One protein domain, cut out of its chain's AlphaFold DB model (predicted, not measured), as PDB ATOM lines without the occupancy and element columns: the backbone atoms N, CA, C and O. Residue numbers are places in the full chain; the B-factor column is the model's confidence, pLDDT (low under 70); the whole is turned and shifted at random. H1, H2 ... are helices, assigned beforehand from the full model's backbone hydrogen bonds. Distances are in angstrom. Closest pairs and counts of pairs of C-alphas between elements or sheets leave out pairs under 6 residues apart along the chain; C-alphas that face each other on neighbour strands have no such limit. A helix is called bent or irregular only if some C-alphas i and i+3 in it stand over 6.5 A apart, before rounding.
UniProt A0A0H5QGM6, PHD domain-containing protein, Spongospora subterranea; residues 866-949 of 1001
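This is residues 866 to 949 of the 1001 residues of the protein "PHD domain-containing protein" of Spongospora subterranea (UniProt A0A0H5QGM6). A long rod is built along one long helix, H2: its later part joins H3 and H4 in a three-helix up-and-down bundle, while the short H1 packs on its earlier part, away from the bundle. The link from H1 to H2 loops out at one end of the rod, where residues 877 to 883 stand free, and H4 runs to the other end. The printed part has 84 residues with four named helices, in the order H1, H2, H3, H4, and no named strand; the class is all helix. The whole is loose, with a radius of gyration of the C-alphas of 16.2 A, and spans 59 by 18 by 18 A.

The hub is H2, residues 882 to 906, which touches three other helices. With residues 897 to 904 alone it touches H3, residues 912 to 924, at a shallow tilt of 12 degrees, opposite ways; the closest C-alphas are those of Trp 897 and Gly 922, 6.8 A apart. With residues 898 to 905 alone it touches residues 931 to 938 of H4, residues 930 to 949, the same way at a shallow tilt of 31 degrees; the C-alphas of Ala 898 and Glu 931 are closest, at 6.2 A. H3 and H4 touch at a shallow tilt of 27 degrees, opposite ways, and their closest C-alphas, those of Val 912 and Ile 939, are 5.7 A apart. H2 and H3 form a helical hairpin, and so do H3 and H4; in this bundle each helix runs against the one before it in the chain. H1, residues 866 to 873, touches residues 888 to 891 of H2 alone, at a steep tilt of 49 degrees, opposite ways; the C-alphas of Leu 868 and Val 891 are closest, at 6.5 A. H1 is apart from H3 and from H4. Every O i to N i+4 pair is within hydrogen-bond range in H1, against 20 of 21 in H2, 7 of 9 in H3 and 15 of 16 in H4.

H2 is 36.5 A long from C-alpha 882 at (-68.811, 17.081, 46.353) to C-alpha 906 at (-34.982, 20.996, 33.301). H4 is 29.8 A long and ends at C-alpha 949, (-17.167, 7.158, 37.178). H3 measures 20.1 A from first to last C-alpha; it is neither bent nor irregular, but only just: C-alphas 921 and 924 are 6.4 A apart. H1 measures 10.5 A and begins at C-alpha 866, (-55.052, 15.581, 28.893).

The two C-alphas farthest apart are those of Lys 878 and Val 949, 59.0 A. The printed part has no cut. The links H2 to H3 and H3 to H4 are tight, and the link H1 to H2 is short. The mean pLDDT of the printed part is 76.2; residues 923 to 924, 926 to 929, 940 and 943 to 949 are under 70.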
ATOM      1  N   ASP A 866     -54.425  14.827  29.991       78.31
ATOM      2  CA  ASP A 866     -55.052  15.581  28.893       78.31
ATOM      3  C   ASP A 866     -56.576  15.345  28.805       78.31
ATOM      4  O   ASP A 866     -57.367  16.280  28.643       78.31
ATOM      5  N   MET A 867     -57.013  14.098  28.996       75.56
ATOM      6  CA  MET A 867     -58.431  13.736  29.044       75.56
ATOM      7  C   MET A 867     -59.130  14.288  30.300       75.56
ATOM      8  O   MET A 867     -60.275  14.738  30.221       75.56
ATOM      9  N   LEU A 868     -58.446  14.287  31.451       79.44
ATOM     10  CA  LEU A 868     -58.944  14.892  32.692       79.44
ATOM     11  C   LEU A 868     -59.079  16.418  32.583       79.44
ATOM     12  O   LEU A 868     -60.085  16.978  33.014       79.44
ATOM     13  N   GLU A 869     -58.090  17.086  31.993       82.50
ATOM     14  CA  GLU A 869     -58.086  18.529  31.753       82.50
ATOM     15  C   GLU A 869     -59.204  18.925  30.789       82.50
ATOM     16  O   GLU A 869     -59.957  19.851  31.080       82.50
ATOM     17  N   SER A 870     -59.411  18.164  29.710       79.75
ATOM     18  CA  SER A 870     -60.553  18.346  28.804       79.75
ATOM     19  C   SER A 870     -61.904  18.234  29.533       79.75
ATOM     20  O   SER A 870     -62.790  19.072  29.346       79.75
ATOM     21  N   LEU A 871     -62.065  17.264  30.439       78.19
ATOM     22  CA  LEU A 871     -63.273  17.124  31.268       78.19
ATOM     23  C   LEU A 871     -63.432  18.236  32.320       78.19
ATOM     24  O   LEU A 871     -64.562  18.593  32.664       78.19
ATOM     25  N   MET A 872     -62.323  18.800  32.807       82.19
ATOM     26  CA  MET A 872     -62.305  19.953  33.715       82.19
ATOM     27  C   MET A 872     -62.595  21.278  32.990       82.19
ATOM     28  O   MET A 872     -63.200  22.166  33.584       82.19
ATOM     29  N   LEU A 873     -62.228  21.411  31.713       82.00
ATOM     30  CA  LEU A 873     -62.589  22.552  30.862       82.00
ATOM     31  C   LEU A 873     -64.074  22.520  30.463       82.00
ATOM     32  O   LEU A 873     -64.728  23.558  30.438       82.00
ATOM     33  N   ASN A 874     -64.637  21.328  30.235       77.19
ATOM     34  CA  ASN A 874     -66.064  21.117  29.940       77.19
ATOM     35  C   ASN A 874     -66.969  21.085  31.199       77.19
ATOM     36  O   ASN A 874     -68.107  20.611  31.161       77.19
ATOM     37  N   LEU A 875     -66.464  21.577  32.330       77.38
ATOM     38  CA  LEU A 875     -67.151  21.643  33.618       77.38
ATOM     39  C   LEU A 875     -68.287  22.690  33.609       77.38
ATOM     40  O   LEU A 875     -68.020  23.870  33.373       77.38
ATOM     41  N   PRO A 876     -69.539  22.338  33.968       79.12
ATOM     42  CA  PRO A 876     -70.608  23.328  34.064       79.12
ATOM     43  C   PRO A 876     -70.299  24.388  35.146       79.12
ATOM     44  O   PRO A 876     -70.033  24.034  36.305       79.12
ATOM     45  N   PRO A 877     -70.345  25.697  34.816       71.19
ATOM     46  CA  PRO A 877     -69.773  26.739  35.672       71.19
ATOM     47  C   PRO A 877     -70.509  26.875  37.010       71.19
ATOM     48  O   PRO A 877     -69.870  26.982  38.054       71.19
ATOM     49  N   LYS A 878     -71.847  26.785  36.991       73.81
ATOM     50  CA  LYS A 878     -72.722  26.921  38.170       73.81
ATOM     51  C   LYS A 878     -72.988  25.620  38.940       73.81
ATOM     52  O   LYS A 878     -73.779  25.642  39.872       73.81
ATOM     53  N   LEU A 879     -72.367  24.500  38.564       76.50
ATOM     54  CA  LEU A 879     -72.502  23.240  39.300       76.50
ATOM     55  C   LEU A 879     -71.705  23.308  40.609       76.50
ATOM     56  O   LEU A 879     -70.516  23.620  40.565       76.50
ATOM     57  N   ILE A 880     -72.302  22.964  41.746       77.19
ATOM     58  CA  ILE A 880     -71.601  22.701  43.011       77.19
ATOM     59  C   ILE A 880     -72.047  21.326  43.514       77.19
ATOM     60  O   ILE A 880     -73.216  21.128  43.827       77.19
ATOM     61  N   THR A 881     -71.113  20.373  43.569       75.31
ATOM     62  CA  THR A 881     -71.305  19.029  44.141       75.31
ATOM     63  C   THR A 881     -69.999  18.559  44.794       75.31
ATOM     64  O   THR A 881     -68.926  19.023  44.390       75.31
ATOM     65  N   PRO A 882     -70.034  17.639  45.777       72.00
ATOM     66  CA  PRO A 882     -68.811  17.081  46.353       72.00
ATOM     67  C   PRO A 882     -67.949  16.357  45.305       72.00
ATOM     68  O   PRO A 882     -66.729  16.501  45.330       72.00
ATOM     69  N   GLU A 883     -68.546  15.662  44.328       71.19
ATOM     70  CA  GLU A 883     -67.784  14.995  43.261       71.19
ATOM     71  C   GLU A 883     -67.034  15.990  42.374       71.19
ATOM     72  O   GLU A 883     -65.907  15.705  41.975       71.19
ATOM     73  N   LYS A 884     -67.609  17.173  42.103       77.38
ATOM     74  CA  LYS A 884     -66.911  18.250  41.388       77.38
ATOM     75  C   LYS A 884     -65.672  18.701  42.157       77.38
ATOM     76  O   LYS A 884     -64.608  18.833  41.556       77.38
ATOM     77  N   THR A 885     -65.799  18.927  43.463       79.31
ATOM     78  CA  THR A 885     -64.683  19.374  44.306       79.31
ATOM     79  C   THR A 885     -63.574  18.324  44.347       79.31
ATOM     80  O   THR A 885     -62.423  18.648  44.057       79.31
ATOM     81  N   SER A 886     -63.915  17.058  44.604       76.38
ATOM     82  CA  SER A 886     -62.951  15.950  44.612       76.38
ATOM     83  C   SER A 886     -62.282  15.739  43.250       76.38
ATOM     84  O   SER A 886     -61.071  15.538  43.193       76.38
ATOM     85  N   PHE A 887     -63.032  15.843  42.146       81.19
ATOM     86  CA  PHE A 887     -62.485  15.744  40.791       81.19
ATOM     87  C   PHE A 887     -61.501  16.883  40.490       81.19
ATOM     88  O   PHE A 887     -60.374  16.621  40.081       81.19
ATOM     89  N   VAL A 888     -61.871  18.143  40.747       83.75
ATOM     90  CA  VAL A 888     -60.989  19.298  40.495       83.75
ATOM     91  C   VAL A 888     -59.723  19.244  41.360       83.75
ATOM     92  O   VAL A 888     -58.645  19.580  40.870       83.75
ATOM     93  N   LEU A 889     -59.816  18.785  42.613       83.75
ATOM     94  CA  LEU A 889     -58.641  18.551  43.460       83.75
ATOM     95  C   LEU A 889     -57.742  17.443  42.888       83.75
ATOM     96  O   LEU A 889     -56.536  17.646  42.778       83.75
ATOM     97  N   PHE A 890     -58.313  16.314  42.460       81.25
ATOM     98  CA  PHE A 890     -57.575  15.206  41.845       81.25
ATOM     99  C   PHE A 890     -56.806  15.636  40.582       81.25
ATOM    100  O   PHE A 890     -55.606  15.368  40.477       81.25
ATOM    101  N   VAL A 891     -57.452  16.372  39.665       84.25
ATOM    102  CA  VAL A 891     -56.790  16.899  38.456       84.25
ATOM    103  C   VAL A 891     -55.681  17.890  38.823       84.25
ATOM    104  O   VAL A 891     -54.561  17.761  38.329       84.25
ATOM    105  N   ARG A 892     -55.936  18.834  39.740       88.88
ATOM    106  CA  ARG A 892     -54.928  19.817  40.177       88.88
ATOM    107  C   ARG A 892     -53.704  19.172  40.826       88.88
ATOM    108  O   ARG A 892     -52.588  19.597  40.539       88.88
ATOM    109  N   THR A 893     -53.876  18.138  41.648       84.19
ATOM    110  CA  THR A 893     -52.751  17.403  42.248       84.19
ATOM    111  C   THR A 893     -51.862  16.769  41.173       84.19
ATOM    112  O   THR A 893     -50.636  16.866  41.253       84.19
ATOM    113  N   ALA A 894     -52.457  16.204  40.116       84.12
ATOM    114  CA  ALA A 894     -51.705  15.677  38.978       84.12
ATOM    115  C   ALA A 894     -50.984  16.778  38.175       84.12
ATOM    116  O   ALA A 894     -49.812  16.608  37.841       84.12
ATOM    117  N   GLN A 895     -51.624  17.931  37.940       88.00
ATOM    118  CA  GLN A 895     -50.998  19.096  37.291       88.00
ATOM    119  C   GLN A 895     -49.802  19.649  38.088       88.00
ATOM    120  O   GLN A 895     -48.760  19.972  37.513       88.00
ATOM    121  N   VAL A 896     -49.930  19.754  39.416       90.88
ATOM    122  CA  VAL A 896     -48.865  20.244  40.309       90.88
ATOM    123  C   VAL A 896     -47.684  19.274  40.343       90.88
ATOM    124  O   VAL A 896     -46.536  19.712  40.302       90.88
ATOM    125  N   TRP A 897     -47.926  17.963  40.354       89.44
ATOM    126  CA  TRP A 897     -46.832  16.997  40.257       89.44
ATOM    127  C   TRP A 897     -46.173  17.016  38.868       89.44
ATOM    128  O   TRP A 897     -44.952  17.120  38.779       89.44
ATOM    129  N   ALA A 898     -46.953  17.029  37.782       86.12
ATOM    130  CA  ALA A 898     -46.423  17.104  36.418       86.12
ATOM    131  C   ALA A 898     -45.566  18.366  36.184       86.12
ATOM    132  O   ALA A 898     -44.527  18.297  35.521       86.12
ATOM    133  N   SER A 899     -45.943  19.513  36.765       88.94
ATOM    134  CA  SER A 899     -45.140  20.740  36.692       88.94
ATOM    135  C   SER A 899     -43.868  20.677  37.551       88.94
ATOM    136  O   SER A 899     -42.807  21.078  37.064       88.94
ATOM    137  N   ARG A 900     -43.916  20.084  38.758       89.94
ATOM    138  CA  ARG A 900     -42.710  19.775  39.559       89.94
ATOM    139  C   ARG A 900     -41.733  18.890  38.781       89.94
ATOM    140  O   ARG A 900     -40.548  19.211  38.727       89.94
ATOM    141  N   VAL A 901     -42.217  17.841  38.110       85.56
ATOM    142  CA  VAL A 901     -41.384  16.953  37.276       85.56
ATOM    143  C   VAL A 901     -40.802  17.687  36.070       85.56
ATOM    144  O   VAL A 901     -39.596  17.621  35.841       85.56
ATOM    145  N   LYS A 902     -41.608  18.467  35.339       88.50
ATOM    146  CA  LYS A 902     -41.127  19.328  34.241       88.50
ATOM    147  C   LYS A 902     -40.083  20.358  34.693       88.50
ATOM    148  O   LYS A 902     -39.252  20.750  33.876       88.50
ATOM    149  N   SER A 903     -40.101  20.783  35.957       90.25
ATOM    150  CA  SER A 903     -39.069  21.643  36.546       90.25
ATOM    151  C   SER A 903     -37.791  20.855  36.872       90.25
ATOM    152  O   SER A 903     -36.723  21.173  36.352       90.25
ATOM    153  N   ALA A 904     -37.901  19.759  37.630       87.06
ATOM    154  CA  ALA A 904     -36.759  18.933  38.040       87.06
ATOM    155  C   ALA A 904     -36.018  18.272  36.858       87.06
ATOM    156  O   ALA A 904     -34.809  18.064  36.919       87.06
ATOM    157  N   LEU A 905     -36.718  17.984  35.754       84.44
ATOM    158  CA  LEU A 905     -36.110  17.499  34.509       84.44
ATOM    159  C   LEU A 905     -35.335  18.581  33.739       84.44
ATOM    160  O   LEU A 905     -34.391  18.249  33.021       84.44
ATOM    161  N   LYS A 906     -35.722  19.857  33.874       89.38
ATOM    162  CA  LYS A 906     -34.982  20.996  33.301       89.38
ATOM    163  C   LYS A 906     -33.756  21.355  34.134       89.38
ATOM    164  O   LYS A 906     -32.770  21.830  33.571       89.38
ATOM    165  N   ASP A 907     -33.804  21.122  35.444       89.06
ATOM    166  CA  ASP A 907     -32.659  21.343  36.314       89.06
ATOM    167  C   ASP A 907     -31.530  20.334  36.025       89.06
ATOM    168  O   ASP A 907     -31.670  19.107  36.136       89.06
ATOM    169  N   ARG A 908     -30.370  20.874  35.646       80.56
ATOM    170  CA  ARG A 908     -29.141  20.106  35.412       80.56
ATOM    171  C   ARG A 908     -28.505  19.631  36.721       80.56
ATOM    172  O   ARG A 908     -27.809  18.621  36.696       80.56
ATOM    173  N   ASN A 909     -28.792  20.298  37.839       84.62
ATOM    174  CA  ASN A 909     -28.195  20.034  39.147       84.62
ATOM    175  C   ASN A 909     -29.007  19.037  39.996       84.62
ATOM    176  O   ASN A 909     -28.470  18.497  40.962       84.62
ATOM    177  N   ALA A 910     -30.267  18.754  39.636       84.38
ATOM    178  CA  ALA A 910     -31.124  17.819  40.367       84.38
ATOM    179  C   ALA A 910     -30.459  16.438  40.550       84.38
ATOM    180  O   ALA A 910     -30.137  15.730  39.585       84.38
ATOM    181  N   THR A 911     -30.248  16.048  41.807       84.94
ATOM    182  CA  THR A 911     -29.568  14.800  42.172       84.94
ATOM    183  C   THR A 911     -30.440  13.583  41.863       84.94
ATOM    184  O   THR A 911     -31.671  13.669  41.869       84.94
ATOM    185  N   VAL A 912     -29.816  12.415  41.658       77.12
ATOM    186  CA  VAL A 912     -30.540  11.141  41.466       77.12
ATOM    187  C   VAL A 912     -31.523  10.882  42.615       77.12
ATOM    188  O   VAL A 912     -32.622  10.396  42.362       77.12
ATOM    189  N   GLN A 913     -31.173  11.264  43.849       78.62
ATOM    190  CA  GLN A 913     -32.073  11.142  44.993       78.62
ATOM    191  C   GLN A 913     -33.272  12.095  44.883       78.62
ATOM    192  O   GLN A 913     -34.394  11.611  44.892       78.62
ATOM    193  N   SER A 914     -33.070  13.391  44.613       81.44
ATOM    194  CA  SER A 914     -34.189  14.344  44.461       81.44
ATOM    195  C   SER A 914     -35.188  13.958  43.357       81.44
ATOM    196  O   SER A 914     -36.388  14.203  43.475       81.44
ATOM    197  N   LEU A 915     -34.710  13.297  42.294       81.06
ATOM    198  CA  LEU A 915     -35.559  12.753  41.233       81.06
ATOM    199  C   LEU A 915     -36.306  11.479  41.675       81.06
ATOM    200  O   LEU A 915     -37.459  11.300  41.288       81.06
ATOM    201  N   ARG A 916     -35.689  10.617  42.498       75.00
ATOM    202  CA  ARG A 916     -36.350   9.460  43.135       75.00
ATOM    203  C   ARG A 916     -37.413   9.901  44.139       75.00
ATOM    204  O   ARG A 916     -38.527   9.394  44.072       75.00
ATOM    205  N   ASP A 917     -37.106  10.865  45.003       79.00
ATOM    206  CA  ASP A 917     -38.044  11.412  45.990       79.00
ATOM    207  C   ASP A 917     -39.286  11.974  45.279       79.00
ATOM    208  O   ASP A 917     -40.419  11.646  45.621       79.00
ATOM    209  N   LEU A 918     -39.080  12.719  44.184       81.81
ATOM    210  CA  LEU A 918     -40.164  13.222  43.342       81.81
ATOM    211  C   LEU A 918     -40.938  12.109  42.602       81.81
ATOM    212  O   LEU A 918     -42.131  12.264  42.337       81.81
ATOM    213  N   TYR A 919     -40.299  10.984  42.269       77.19
ATOM    214  CA  TYR A 919     -40.974   9.815  41.691       77.19
ATOM    215  C   TYR A 919     -41.879   9.122  42.723       77.19
ATOM    216  O   TYR A 919     -43.001   8.735  42.382       77.19
ATOM    217  N   LEU A 920     -41.418   9.030  43.976       74.12
ATOM    218  CA  LEU A 920     -42.145   8.462  45.116       74.12
ATOM    219  C   LEU A 920     -43.326   9.346  45.550       74.12
ATOM    220  O   LEU A 920     -44.442   8.844  45.674       74.12
ATOM    221  N   ASP A 921     -43.136  10.670  45.626       76.44
ATOM    222  CA  ASP A 921     -44.220  11.670  45.733       76.44
ATOM    223  C   ASP A 921     -45.326  11.431  44.685       76.44
ATOM    224  O   ASP A 921     -46.516  11.656  44.922       76.44
ATOM    225  N   GLY A 922     -44.931  10.961  43.501       72.56
ATOM    226  CA  GLY A 922     -45.829  10.657  42.396       72.56
ATOM    227  C   GLY A 922     -46.680   9.407  42.590       72.56
ATOM    228  O   GLY A 922     -47.622   9.205  41.825       72.56
ATOM    229  N   GLU A 923     -46.397   8.517  43.543       68.69
ATOM    230  CA  GLU A 923     -47.162   7.267  43.714       68.69
ATOM    231  C   GLU A 923     -48.573   7.499  44.272       68.69
ATOM    232  O   GLU A 923     -49.504   6.779  43.904       68.69
ATOM    233  N   GLY A 924     -48.775   8.587  45.025       62.84
ATOM    234  CA  GLY A 924     -50.113   9.102  45.337       62.84
ATOM    235  C   GLY A 924     -50.855   9.666  44.114       62.84
ATOM    236  O   GLY A 924     -52.086   9.676  44.079       62.84
ATOM    237  N   VAL A 925     -50.128  10.091  43.074       71.38
ATOM    238  CA  VAL A 925     -50.684  10.652  41.832       71.38
ATOM    239  C   VAL A 925     -51.053   9.519  40.874       71.38
ATOM    240  O   VAL A 925     -50.256   9.070  40.045       71.38
ATOM    241  N   ARG A 926     -52.295   9.043  40.996       66.12
ATOM    242  CA  ARG A 926     -52.846   7.929  40.204       66.12
ATOM    243  C   ARG A 926     -53.442   8.386  38.859       66.12
ATOM    244  O   ARG A 926     -54.624   8.184  38.590       66.12
ATOM    245  N   VAL A 927     -52.614   9.043  38.049       60.50
ATOM    246  CA  VAL A 927     -52.934   9.563  36.705       60.50
ATOM    247  C   VAL A 927     -51.815   9.154  35.740       60.50
ATOM    248  O   VAL A 927     -50.641   9.149  36.129       60.50
ATOM    249  N   ILE A 928     -52.150   8.829  34.484       64.25
ATOM    250  CA  ILE A 928     -51.139   8.588  33.443       64.25
ATOM    251  C   ILE A 928     -50.558   9.931  33.008       64.25
ATOM    252  O   ILE A 928     -51.278  10.828  32.560       64.25
ATOM    253  N   LEU A 929     -49.240  10.037  33.149       66.75
ATOM    254  CA  LEU A 929     -48.450  11.240  32.932       66.75
ATOM    255  C   LEU A 929     -47.194  10.857  32.157       66.75
ATOM    256  O   LEU A 929     -46.384  10.065  32.647       66.75
ATOM    257  N   ASP A 930     -47.026  11.420  30.964       73.12
ATOM    258  CA  ASP A 930     -45.874  11.156  30.093       73.12
ATOM    259  C   ASP A 930     -44.561  11.602  30.790       73.12
ATOM    260  O   ASP A 930     -43.496  10.996  30.633       73.12
ATOM    261  N   GLU A 931     -44.664  12.600  31.679       78.00
ATOM    262  CA  GLU A 931     -43.626  13.064  32.604       78.00
ATOM    263  C   GLU A 931     -43.060  11.948  33.493       78.00
ATOM    264  O   GLU A 931     -41.887  11.994  33.863       78.00
ATOM    265  N   ARG A 932     -43.860  10.930  33.834       73.19
ATOM    266  CA  ARG A 932     -43.446   9.815  34.699       73.19
ATOM    267  C   ARG A 932     -42.450   8.890  34.006       73.19
ATOM    268  O   ARG A 932     -41.499   8.434  34.642       73.19
ATOM    269  N   GLY A 933     -42.638   8.663  32.704       70.62
ATOM    270  CA  GLY A 933     -41.676   7.949  31.863       70.62
ATOM    271  C   GLY A 933     -40.381   8.746  31.704       70.62
ATOM    272  O   GLY A 933     -39.294   8.204  31.902       70.62
ATOM    273  N   ALA A 934     -40.494  10.055  31.455       75.00
ATOM    274  CA  ALA A 934     -39.341  10.951  31.372       75.00
ATOM    275  C   ALA A 934     -38.543  11.020  32.692       75.00
ATOM    276  O   ALA A 934     -37.313  11.011  32.665       75.00
ATOM    277  N   LEU A 935     -39.219  11.018  33.849       76.44
ATOM    278  CA  LEU A 935     -38.582  10.984  35.169       76.44
ATOM    279  C   LEU A 935     -37.842   9.666  35.423       76.44
ATOM    280  O   LEU A 935     -36.676   9.697  35.809       76.44
ATOM    281  N   ALA A 936     -38.469   8.519  35.143       71.62
ATOM    282  CA  ALA A 936     -37.811   7.214  35.247       71.62
ATOM    283  C   ALA A 936     -36.569   7.124  34.339       71.62
ATOM    284  O   ALA A 936     -35.505   6.680  34.775       71.62
ATOM    285  N   GLN A 937     -36.676   7.612  33.098       72.81
ATOM    286  CA  GLN A 937     -35.557   7.659  32.157       72.81
ATOM    287  C   GLN A 937     -34.438   8.598  32.638       72.81
ATOM    288  O   GLN A 937     -33.266   8.252  32.517       72.81
ATOM    289  N   ALA A 938     -34.765   9.754  33.225       74.25
ATOM    290  CA  ALA A 938     -33.771  10.677  33.772       74.25
ATOM    291  C   ALA A 938     -33.046  10.111  35.004       74.25
ATOM    292  O   ALA A 938     -31.822  10.232  35.084       74.25
ATOM    293  N   ILE A 939     -33.768   9.447  35.918       73.38
ATOM    294  CA  ILE A 939     -33.180   8.717  37.054       73.38
ATOM    295  C   ILE A 939     -32.197   7.662  36.535       73.38
ATOM    296  O   ILE A 939     -31.054   7.622  36.988       73.38
ATOM    297  N   HIS A 940     -32.606   6.850  35.554       69.12
ATOM    298  CA  HIS A 940     -31.755   5.803  34.987       69.12
ATOM    299  C   HIS A 940     -30.500   6.367  34.301       69.12
ATOM    300  O   HIS A 940     -29.391   5.940  34.621       69.12
ATOM    301  N   SER A 941     -30.652   7.359  33.418       71.50
ATOM    302  CA  SER A 941     -29.531   7.977  32.698       71.50
ATOM    303  C   SER A 941     -28.528   8.652  33.639       71.50
ATOM    304  O   SER A 941     -27.322   8.496  33.455       71.50
ATOM    305  N   ARG A 942     -28.997   9.366  34.676       73.31
ATOM    306  CA  ARG A 942     -28.107   9.984  35.677       73.31
ATOM    307  C   ARG A 942     -27.454   8.927  36.587       73.31
ATOM    308  O   ARG A 942     -26.289   9.088  36.934       73.31
ATOM    309  N   ALA A 943     -28.136   7.823  36.910       67.38
ATOM    310  CA  ALA A 943     -27.557   6.717  37.683       67.38
ATOM    311  C   ALA A 943     -26.442   5.965  36.929       67.38
ATOM    312  O   ALA A 943     -25.407   5.672  37.529       67.38
ATOM    313  N   ILE A 944     -26.601   5.715  35.619       58.06
ATOM    314  CA  ILE A 944     -25.532   5.126  34.789       58.06
ATOM    315  C   ILE A 944     -24.271   5.994  34.867       58.06
ATOM    316  O   ILE A 944     -23.201   5.473  35.174       58.06
ATOM    317  N   LEU A 945     -24.406   7.309  34.653       56.53
ATOM    318  CA  LEU A 945     -23.277   8.247  34.654       56.53
ATOM    319  C   LEU A 945     -22.503   8.252  35.982       56.53
ATOM    320  O   LEU A 945     -21.274   8.303  35.965       56.53
ATOM    321  N   VAL A 946     -23.192   8.129  37.122       54.19
ATOM    322  CA  VAL A 946     -22.538   7.981  38.436       54.19
ATOM    323  C   VAL A 946     -21.788   6.646  38.528       54.19
ATOM    324  O   VAL A 946     -20.627   6.630  38.925       54.19
ATOM    325  N   SER A 947     -22.397   5.533  38.102       42.84
ATOM    326  CA  SER A 947     -21.737   4.216  38.144       42.84
ATOM    327  C   SER A 947     -20.502   4.118  37.236       42.84
ATOM    328  O   SER A 947     -19.499   3.529  37.634       42.84
ATOM    329  N   SER A 948     -20.514   4.757  36.059       35.03
ATOM    330  CA  SER A 948     -19.376   4.735  35.127       35.03
ATOM    331  C   SER A 948     -18.135   5.479  35.629       35.03
ATOM    332  O   SER A 948     -17.037   5.172  35.182       35.03
ATOM    333  N   VAL A 949     -18.291   6.424  36.563       40.31
ATOM    334  CA  VAL A 949     -17.167   7.158  37.178       40.31
ATOM    335  C   VAL A 949     -16.507   6.352  38.306       40.31
ATOM    336  O   VAL A 949     -15.333   6.554  38.590       40.31
TER     337      VAL A 949